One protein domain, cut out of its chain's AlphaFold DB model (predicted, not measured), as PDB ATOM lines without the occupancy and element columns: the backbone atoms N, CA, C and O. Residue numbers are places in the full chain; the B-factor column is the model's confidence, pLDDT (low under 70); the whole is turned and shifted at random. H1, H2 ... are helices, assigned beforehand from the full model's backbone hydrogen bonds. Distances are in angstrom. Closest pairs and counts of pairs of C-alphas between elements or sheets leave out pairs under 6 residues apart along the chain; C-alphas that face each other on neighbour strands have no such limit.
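Overview. This is residues 108 to 175 of the 277 residues of the protein "MFS domain-containing protein" of Coniosporium apollinis (strain CBS 100218) (UniProt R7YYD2). A short helical hairpin, H1 and H2, packs on one long helix, H3, which makes the longest axis; H4 lies turned across near the far end of H3. The 68 printed residues, with four named helices in the order H1 to H4 and no named strand, are all helix in class. The whole is a loose rod, radius of gyration of the C-alphas 14.7 A, spanning 41 by 17 by 16 A.

Along the chain. H1, residues 109 to 114, begins at C-alpha 109 (-12.436, 27.671, 32.125) and measures 8.7 A. H2, residues 118 to 129, measures 16.3 A; H3, residues 136 to 159, 34.1 A. H4, residues 166 to 175, measures 14.3 A and ends at C-alpha 175 (-2.277, 22.506, 9.204).

Arrangement. H1 and H2 touch, a hairpin at a shallow tilt of 16 degrees, opposite ways; their closest C-alphas, of Pro 109 and Ala 121, are 4.5 A apart. H1 touches H3 at residues 145 to 149 alone, the same way at 33 degrees, a tilt only just shallow; closest are the C-alphas of Leu 113 and Lys 146, 6.5 A. H2 touches H3 at residues 138 to 142 alone, at a steep tilt of 48 degrees, opposite ways; closest are the C-alphas of Ile 122 and Phe 142, 6.8 A. H3 and H4 are near each other, their closest C-alphas 8.2 A apart. In H1, H2, H3 and H4 every O i to N i+4 pair is within hydrogen-bond range.

Size, cuts and confidence. The farthest C-alphas, of Gln 132 and Lys 174, are 41.7 A apart. The printed part has no cut and no long link; no printed residue is under 70 in pLDDT.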
ATOM      1  N   SER A 108     -15.395  30.924  30.092       90.19
ATOM      2  CA  SER A 108     -14.978  29.539  29.879       90.19
ATOM      3  C   SER A 108     -13.687  29.212  30.653       90.19
ATOM      4  O   SER A 108     -12.680  29.909  30.474       90.19
ATOM      5  N   PRO A 109     -13.650  28.114  31.437       89.81
ATOM      6  CA  PRO A 109     -12.436  27.671  32.125       89.81
ATOM      7  C   PRO A 109     -11.258  27.414  31.173       89.81
ATOM      8  O   PRO A 109     -10.111  27.703  31.515       89.81
ATOM      9  N   ARG A 110     -11.526  26.925  29.949       90.19
ATOM     10  CA  ARG A 110     -10.497  26.699  28.915       90.19
ATOM     11  C   ARG A 110      -9.850  28.013  28.483       90.19
ATOM     12  O   ARG A 110      -8.632  28.077  28.329       90.19
ATOM     13  N   TRP A 111     -10.654  29.059  28.301       90.25
ATOM     14  CA  TRP A 111     -10.152  30.382  27.934       90.25
ATOM     15  C   TRP A 111      -9.279  30.976  29.045       90.25
ATOM     16  O   TRP A 111      -8.183  31.458  28.765       90.25
ATOM     17  N   GLN A 112      -9.711  30.864  30.304       90.56
ATOM     18  CA  GLN A 112      -8.946  31.367  31.452       90.56
ATOM     19  C   GLN A 112      -7.603  30.644  31.617       90.56
ATOM     20  O   GLN A 112      -6.589  31.290  31.874       90.56
ATOM     21  N   LEU A 113      -7.563  29.331  31.370       91.62
ATOM     22  CA  LEU A 113      -6.317  28.561  31.316       91.62
ATOM     23  C   LEU A 113      -5.392  29.017  30.183       91.62
ATOM     24  O   LEU A 113      -4.194  29.177  30.399       91.62
ATOM     25  N   LYS A 114      -5.938  29.289  28.993       87.88
ATOM     26  CA  LYS A 114      -5.170  29.829  27.859       87.88
ATOM     27  C   LYS A 114      -4.636  31.244  28.127       87.88
ATOM     28  O   LYS A 114      -3.604  31.626  27.586       87.88
ATOM     29  N   ALA A 115      -5.317  32.012  28.976       89.19
ATOM     30  CA  ALA A 115      -4.856  33.310  29.465       89.19
ATOM     31  C   ALA A 115      -3.848  33.205  30.633       89.19
ATOM     32  O   ALA A 115      -3.392  34.235  31.129       89.19
ATOM     33  N   GLY A 116      -3.509  31.992  31.089       89.75
ATOM     34  CA  GLY A 116      -2.600  31.745  32.214       89.75
ATOM     35  C   GLY A 116      -3.195  32.045  33.596       89.75
ATOM     36  O   GLY A 116      -2.448  32.208  34.557       89.75
ATOM     37  N   GLN A 117      -4.523  32.164  33.705       92.75
ATOM     38  CA  GLN A 117      -5.235  32.519  34.936       92.75
ATOM     39  C   GLN A 117      -5.822  31.271  35.618       92.75
ATOM     40  O   GLN A 117      -7.038  31.083  35.669       92.75
ATOM     41  N   ASP A 118      -4.947  30.421  36.156       92.19
ATOM     42  CA  ASP A 118      -5.307  29.124  36.747       92.19
ATOM     43  C   ASP A 118      -6.304  29.237  37.917       92.19
ATOM     44  O   ASP A 118      -7.285  28.492  37.963       92.19
ATOM     45  N   ASP A 119      -6.106  30.196  38.830       91.50
ATOM     46  CA  ASP A 119      -6.969  30.367  40.011       91.50
ATOM     47  C   ASP A 119      -8.407  30.736  39.627       91.50
ATOM     48  O   ASP A 119      -9.378  30.216  40.185       91.50
ATOM     49  N   LYS A 120      -8.554  31.610  38.623       91.19
ATOM     50  CA  LYS A 120      -9.864  31.987  38.085       91.19
ATOM     51  C   LYS A 120     -10.522  30.804  37.389       91.19
ATOM     52  O   LYS A 120     -11.711  30.586  37.608       91.19
ATOM     53  N   ALA A 121      -9.755  30.007  36.642       90.69
ATOM     54  CA  ALA A 121     -10.276  28.834  35.949       90.69
ATOM     55  C   ALA A 121     -10.834  27.789  36.929       90.69
ATOM     56  O   ALA A 121     -11.920  27.256  36.694       90.69
ATOM     57  N   ILE A 122     -10.155  27.551  38.058       91.00
ATOM     58  CA  ILE A 122     -10.663  26.688  39.139       91.00
ATOM     59  C   ILE A 122     -11.929  27.287  39.763       91.00
ATOM     60  O   ILE A 122     -12.905  26.565  39.973       91.00
ATOM     61  N   ALA A 123     -11.952  28.595  40.031       90.50
ATOM     62  CA  ALA A 123     -13.124  29.263  40.598       90.50
ATOM     63  C   ALA A 123     -14.341  29.218  39.653       90.50
ATOM     64  O   ALA A 123     -15.463  28.959  40.094       90.50
ATOM     65  N   ALA A 124     -14.133  29.428  38.351       89.81
ATOM     66  CA  ALA A 124     -15.165  29.317  37.326       89.81
ATOM     67  C   ALA A 124     -15.688  27.877  37.225       89.81
ATOM     68  O   ALA A 124     -16.901  27.663  37.255       89.81
ATOM     69  N   LEU A 125     -14.796  26.883  37.192       89.94
ATOM     70  CA  LEU A 125     -15.171  25.468  37.150       89.94
ATOM     71  C   LEU A 125     -15.925  25.032  38.419       89.94
ATOM     72  O   LEU A 125     -16.930  24.331  38.322       89.94
ATOM     73  N   SER A 126     -15.511  25.517  39.594       90.50
ATOM     74  CA  SER A 126     -16.192  25.295  40.879       90.50
ATOM     75  C   SER A 126     -17.611  25.856  40.882       90.50
ATOM     76  O   SER A 126     -18.545  25.145  41.257       90.50
ATOM     77  N   ARG A 127     -17.817  27.070  40.354       89.00
ATOM     78  CA  ARG A 127     -19.162  27.650  40.182       89.00
ATOM     79  C   ARG A 127     -20.027  26.843  39.211       89.00
ATOM     80  O   ARG A 127     -21.205  26.631  39.484       89.00
ATOM     81  N   LEU A 128     -19.453  26.385  38.098       88.38
ATOM     82  CA  LEU A 128     -20.166  25.626  37.063       88.38
ATOM     83  C   LEU A 128     -20.572  24.223  37.525       88.38
ATOM     84  O   LEU A 128     -21.667  23.763  37.205       88.38
ATOM     85  N   ARG A 129     -19.694  23.533  38.258       88.75
ATOM     86  CA  ARG A 129     -19.937  22.177  38.775       88.75
ATOM     87  C   ARG A 129     -20.645  22.171  40.129       88.75
ATOM     88  O   ARG A 129     -21.137  21.124  40.529       88.75
ATOM     89  N   ARG A 130     -20.734  23.329  40.801       87.44
ATOM     90  CA  ARG A 130     -21.229  23.478  42.182       87.44
ATOM     91  C   ARG A 130     -20.493  22.553  43.165       87.44
ATOM     92  O   ARG A 130     -21.103  21.998  44.072       87.44
ATOM     93  N   LEU A 131     -19.187  22.397  42.956       88.38
ATOM     94  CA  LEU A 131     -18.282  21.571  43.763       88.38
ATOM     95  C   LEU A 131     -17.251  22.451  44.466       88.38
ATOM     96  O   LEU A 131     -16.963  23.562  44.008       88.38
ATOM     97  N   GLN A 132     -16.676  21.962  45.562       87.44
ATOM     98  CA  GLN A 132     -15.622  22.688  46.253       87.44
ATOM     99  C   GLN A 132     -14.323  22.672  45.427       87.44
ATOM    100  O   GLN A 132     -14.017  21.686  44.755       87.44
ATOM    101  N   PRO A 133     -13.489  23.727  45.503       83.25
ATOM    102  CA  PRO A 133     -12.211  23.788  44.781       83.25
ATOM    103  C   PRO A 133     -11.205  22.675  45.131       83.25
ATOM    104  O   PRO A 133     -10.173  22.538  44.473       83.25
ATOM    105  N   HIS A 134     -11.431  21.937  46.220       84.56
ATOM    106  CA  HIS A 134     -10.567  20.846  46.678       84.56
ATOM    107  C   HIS A 134     -11.120  19.451  46.382       84.56
ATOM    108  O   HIS A 134     -10.416  18.478  46.641       84.56
ATOM    109  N   ASP A 135     -12.311  19.348  45.788       90.06
ATOM    110  CA  ASP A 135     -12.862  18.057  45.389       90.06
ATOM    111  C   ASP A 135     -11.979  17.398  44.322       90.06
ATOM    112  O   ASP A 135     -11.583  18.020  43.329       90.06
ATOM    113  N   GLU A 136     -11.689  16.111  44.512       90.25
ATOM    114  CA  GLU A 136     -10.822  15.330  43.624       90.25
ATOM    115  C   GLU A 136     -11.373  15.281  42.194       90.25
ATOM    116  O   GLU A 136     -10.631  15.495  41.236       90.25
ATOM    117  N   ALA A 137     -12.690  15.108  42.045       88.12
ATOM    118  CA  ALA A 137     -13.360  15.094  40.745       88.12
ATOM    119  C   ALA A 137     -13.181  16.417  39.979       88.12
ATOM    120  O   ALA A 137     -12.903  16.412  38.778       88.12
ATOM    121  N   LEU A 138     -13.287  17.554  40.675       90.19
ATOM    122  CA  LEU A 138     -13.106  18.872  40.069       90.19
ATOM    123  C   LEU A 138     -11.644  19.112  39.686       90.19
ATOM    124  O   LEU A 138     -11.367  19.628  38.604       90.19
ATOM    125  N   ARG A 139     -10.701  18.722  40.550       90.25
ATOM    126  CA  ARG A 139      -9.267  18.827  40.255       90.25
ATOM    127  C   ARG A 139      -8.859  17.940  39.087       90.25
ATOM    128  O   ARG A 139      -8.079  18.389  38.253       90.25
ATOM    129  N   ALA A 140      -9.396  16.726  38.995       90.88
ATOM    130  CA  ALA A 140      -9.156  15.831  37.870       90.88
ATOM    131  C   ALA A 140      -9.645  16.453  36.551       90.88
ATOM    132  O   ALA A 140      -8.898  16.477  35.573       90.88
ATOM    133  N   GLU A 141     -10.854  17.029  36.536       90.25
ATOM    134  CA  GLU A 141     -11.386  17.742  35.366       90.25
ATOM    135  C   GLU A 141     -10.524  18.964  35.005       90.25
ATOM    136  O   GLU A 141     -10.136  19.134  33.849       90.25
ATOM    137  N   PHE A 142     -10.158  19.786  35.991       91.81
ATOM    138  CA  PHE A 142      -9.288  20.945  35.792       91.81
ATOM    139  C   PHE A 142      -7.926  20.556  35.200       91.81
ATOM    140  O   PHE A 142      -7.470  21.167  34.232       91.81
ATOM    141  N   LEU A 143      -7.284  19.524  35.754       92.50
ATOM    142  CA  LEU A 143      -5.996  19.020  35.279       92.50
ATOM    143  C   LEU A 143      -6.100  18.451  33.861       92.50
ATOM    144  O   LEU A 143      -5.195  18.679  33.057       92.50
ATOM    145  N   ALA A 144      -7.200  17.774  33.526       91.50
ATOM    146  CA  ALA A 144      -7.442  17.284  32.173       91.50
ATOM    147  C   ALA A 144      -7.519  18.441  31.161       91.50
ATOM    148  O   ALA A 144      -6.804  18.425  30.157       91.50
ATOM    149  N   ILE A 145      -8.302  19.487  31.458       91.44
ATOM    150  CA  ILE A 145      -8.420  20.672  30.590       91.44
ATOM    151  C   ILE A 145      -7.072  21.401  30.485       91.44
ATOM    152  O   ILE A 145      -6.643  21.766  29.391       91.44
ATOM    153  N   LYS A 146      -6.364  21.583  31.605       93.25
ATOM    154  CA  LYS A 146      -5.040  22.224  31.635       93.25
ATOM    155  C   LYS A 146      -4.016  21.460  30.797       93.25
ATOM    156  O   LYS A 146      -3.212  22.082  30.105       93.25
ATOM    157  N   THR A 147      -4.060  20.131  30.827       93.06
ATOM    158  CA  THR A 147      -3.183  19.279  30.014       93.06
ATOM    159  C   THR A 147      -3.480  19.441  28.525       93.06
ATOM    160  O   THR A 147      -2.545  19.608  27.747       93.06
ATOM    161  N   GLU A 148      -4.757  19.474  28.124       89.56
ATOM    162  CA  GLU A 148      -5.152  19.720  26.729       89.56
ATOM    163  C   GLU A 148      -4.645  21.084  26.230       89.56
ATOM    164  O   GLU A 148      -4.029  21.161  25.167       89.56
ATOM    165  N   VAL A 149      -4.831  22.148  27.021       90.88
ATOM    166  CA  VAL A 149      -4.368  23.504  26.673       90.88
ATOM    167  C   VAL A 149      -2.842  23.560  26.558       90.88
ATOM    168  O   VAL A 149      -2.319  24.097  25.585       90.88
ATOM    169  N   ARG A 150      -2.111  22.971  27.511       89.81
ATOM    170  CA  ARG A 150      -0.639  22.917  27.474       89.81
ATOM    171  C   ARG A 150      -0.120  22.117  26.287       89.81
ATOM    172  O   ARG A 150       0.871  22.512  25.683       89.81
ATOM    173  N   PHE A 151      -0.784  21.017  25.942       89.38
ATOM    174  CA  PHE A 151      -0.439  20.226  24.767       89.38
ATOM    175  C   PHE A 151      -0.644  21.029  23.476       89.38
ATOM    176  O   PHE A 151       0.233  21.033  22.614       89.38
ATOM    177  N   GLU A 152      -1.756  21.764  23.369       86.25
ATOM    178  CA  GLU A 152      -2.019  22.677  22.253       86.25
ATOM    179  C   GLU A 152      -0.928  23.761  22.156       86.25
ATOM    180  O   GLU A 152      -0.357  23.964  21.087       86.25
ATOM    181  N   GLU A 153      -0.560  24.407  23.269       86.50
ATOM    182  CA  GLU A 153       0.519  25.407  23.312       86.50
ATOM    183  C   GLU A 153       1.876  24.842  22.873       86.50
ATOM    184  O   GLU A 153       2.586  25.482  22.094       86.50
ATOM    185  N   SER A 154       2.247  23.657  23.365       85.75
ATOM    186  CA  SER A 154       3.506  22.995  23.008       85.75
ATOM    187  C   SER A 154       3.531  22.602  21.534       85.75
ATOM    188  O   SER A 154       4.506  22.900  20.847       85.75
ATOM    189  N   PHE A 155       2.438  22.038  21.014       83.94
ATOM    190  CA  PHE A 155       2.312  21.687  19.598       83.94
ATOM    191  C   PHE A 155       2.487  22.912  18.693       83.94
ATOM    192  O   PHE A 155       3.200  22.866  17.687       83.94
ATOM    193  N   VAL A 156       1.868  24.036  19.066       84.00
ATOM    194  CA  VAL A 156       1.993  25.294  18.326       84.00
ATOM    195  C   VAL A 156       3.424  25.833  18.385       84.00
ATOM    196  O   VAL A 156       3.952  26.257  17.357       84.00
ATOM    197  N   LYS A 157       4.075  25.785  19.555       83.06
ATOM    198  CA  LYS A 157       5.468  26.227  19.723       83.06
ATOM    199  C   LYS A 157       6.454  25.378  18.925       83.06
ATOM    200  O   LYS A 157       7.348  25.945  18.310       83.06
ATOM    201  N   GLU A 158       6.305  24.057  18.915       83.88
ATOM    202  CA  GLU A 158       7.208  23.154  18.190       83.88
ATOM    203  C   GLU A 158       7.064  23.295  16.672       83.88
ATOM    204  O   GLU A 158       8.057  23.384  15.951       83.88
ATOM    205  N   ARG A 159       5.823  23.347  16.175       76.62
ATOM    206  CA  ARG A 159       5.533  23.302  14.736       76.62
ATOM    207  C   ARG A 159       5.579  24.672  14.058       76.62
ATOM    208  O   ARG A 159       5.854  24.754  12.862       76.62
ATOM    209  N   HIS A 160       5.332  25.740  14.817       80.88
ATOM    210  CA  HIS A 160       5.304  27.124  14.330       80.88
ATOM    211  C   HIS A 160       6.132  28.064  15.209       80.88
ATOM    212  O   HIS A 160       5.737  29.209  15.443       80.88
ATOM    213  N   SER A 161       7.296  27.601  15.676       70.31
ATOM    214  CA  SER A 161       8.259  28.451  16.382       70.31
ATOM    215  C   SER A 161       8.581  29.705  15.553       70.31
ATOM    216  O   SER A 161       8.840  29.644  14.351       70.31
ATOM    217  N   GLY A 162       8.496  30.877  16.186       71.12
ATOM    218  CA  GLY A 162       8.839  32.163  15.565       71.12
ATOM    219  C   GLY A 162       7.756  32.815  14.695       71.12
ATOM    220  O   GLY A 162       7.973  33.924  14.211       71.12
ATOM    221  N   LYS A 163       6.579  32.199  14.512       74.81
ATOM    222  CA  LYS A 163       5.440  32.850  13.837       74.81
ATOM    223  C   LYS A 163       4.510  33.493  14.862       74.81
ATOM    224  O   LYS A 163       3.978  32.813  15.733       74.81
ATOM    225  N   ALA A 164       4.278  34.795  14.729       74.75
ATOM    226  CA  ALA A 164       3.339  35.549  15.557       74.75
ATOM    227  C   ALA A 164       2.236  36.197  14.703       74.75
ATOM    228  O   ALA A 164       2.404  36.430  13.503       74.75
ATOM    229  N   GLY A 165       1.090  36.478  15.327       79.19
ATOM    230  CA  GLY A 165      -0.028  37.182  14.696       79.19
ATOM    231  C   GLY A 165      -0.634  36.432  13.505       79.19
ATOM    232  O   GLY A 165      -0.853  35.223  13.558       79.19
ATOM    233  N   LEU A 166      -0.895  37.148  12.409       78.56
ATOM    234  CA  LEU A 166      -1.570  36.609  11.218       78.56
ATOM    235  C   LEU A 166      -0.812  35.445  10.559       78.56
ATOM    236  O   LEU A 166      -1.436  34.516  10.043       78.56
ATOM    237  N   GLY A 167       0.524  35.459  10.617       81.12
ATOM    238  CA  GLY A 167       1.357  34.376  10.086       81.12
ATOM    239  C   GLY A 167       1.171  33.059  10.845       81.12
ATOM    240  O   GLY A 167       1.233  31.989  10.240       81.12
ATOM    241  N   LEU A 168       0.878  33.135  12.148       83.50
ATOM    242  CA  LEU A 168       0.532  31.974  12.964       83.50
ATOM    243  C   LEU A 168      -0.866  31.462  12.613       83.50
ATOM    244  O   LEU A 168      -1.035  30.273  12.363       83.50
ATOM    245  N   SER A 169      -1.856  32.358  12.519       82.44
ATOM    246  CA  SER A 169      -3.227  31.991  12.143       82.44
ATOM    247  C   SER A 169      -3.275  31.276  10.794       82.44
ATOM    248  O   SER A 169      -3.876  30.209  10.688       82.44
ATOM    249  N   PHE A 170      -2.592  31.804   9.775       85.06
ATOM    250  CA  PHE A 170      -2.536  31.165   8.459       85.06
ATOM    251  C   PHE A 170      -1.860  29.791   8.507       85.06
ATOM    252  O   PHE A 170      -2.323  28.846   7.869       85.06
ATOM    253  N   ALA A 171      -0.787  29.653   9.287       83.56
ATOM    254  CA  ALA A 171      -0.091  28.383   9.432       83.56
ATOM    255  C   ALA A 171      -0.955  27.319  10.137       83.56
ATOM    256  O   ALA A 171      -0.974  26.170   9.699       83.56
ATOM    257  N   LEU A 172      -1.742  27.718  11.142       85.06
ATOM    258  CA  LEU A 172      -2.727  26.851  11.794       85.06
ATOM    259  C   LEU A 172      -3.832  26.423  10.822       85.06
ATOM    260  O   LEU A 172      -4.126  25.234  10.726       85.06
ATOM    261  N   TYR A 173      -4.399  27.347  10.038       87.69
ATOM    262  CA  TYR A 173      -5.379  26.991   9.003       87.69
ATOM    263  C   TYR A 173      -4.793  26.046   7.949       87.69
ATOM    264  O   TYR A 173      -5.464  25.110   7.513       87.69
ATOM    265  N   LYS A 174      -3.527  26.241   7.569       86.50
ATOM    266  CA  LYS A 174      -2.830  25.343   6.646       86.50
ATOM    267  C   LYS A 174      -2.655  23.941   7.238       86.50
ATOM    268  O   LYS A 174      -2.827  22.964   6.519       86.50
ATOM    269  N   ASP A 175      -2.384  23.810   8.535       85.38
ATOM    270  CA  ASP A 175      -2.277  22.506   9.204       85.38
ATOM    271  C   ASP A 175      -3.594  21.708   9.212       85.38
ATOM    272  O   ASP A 175      -3.565  20.470   9.203       85.38
TER     273      ASP A 175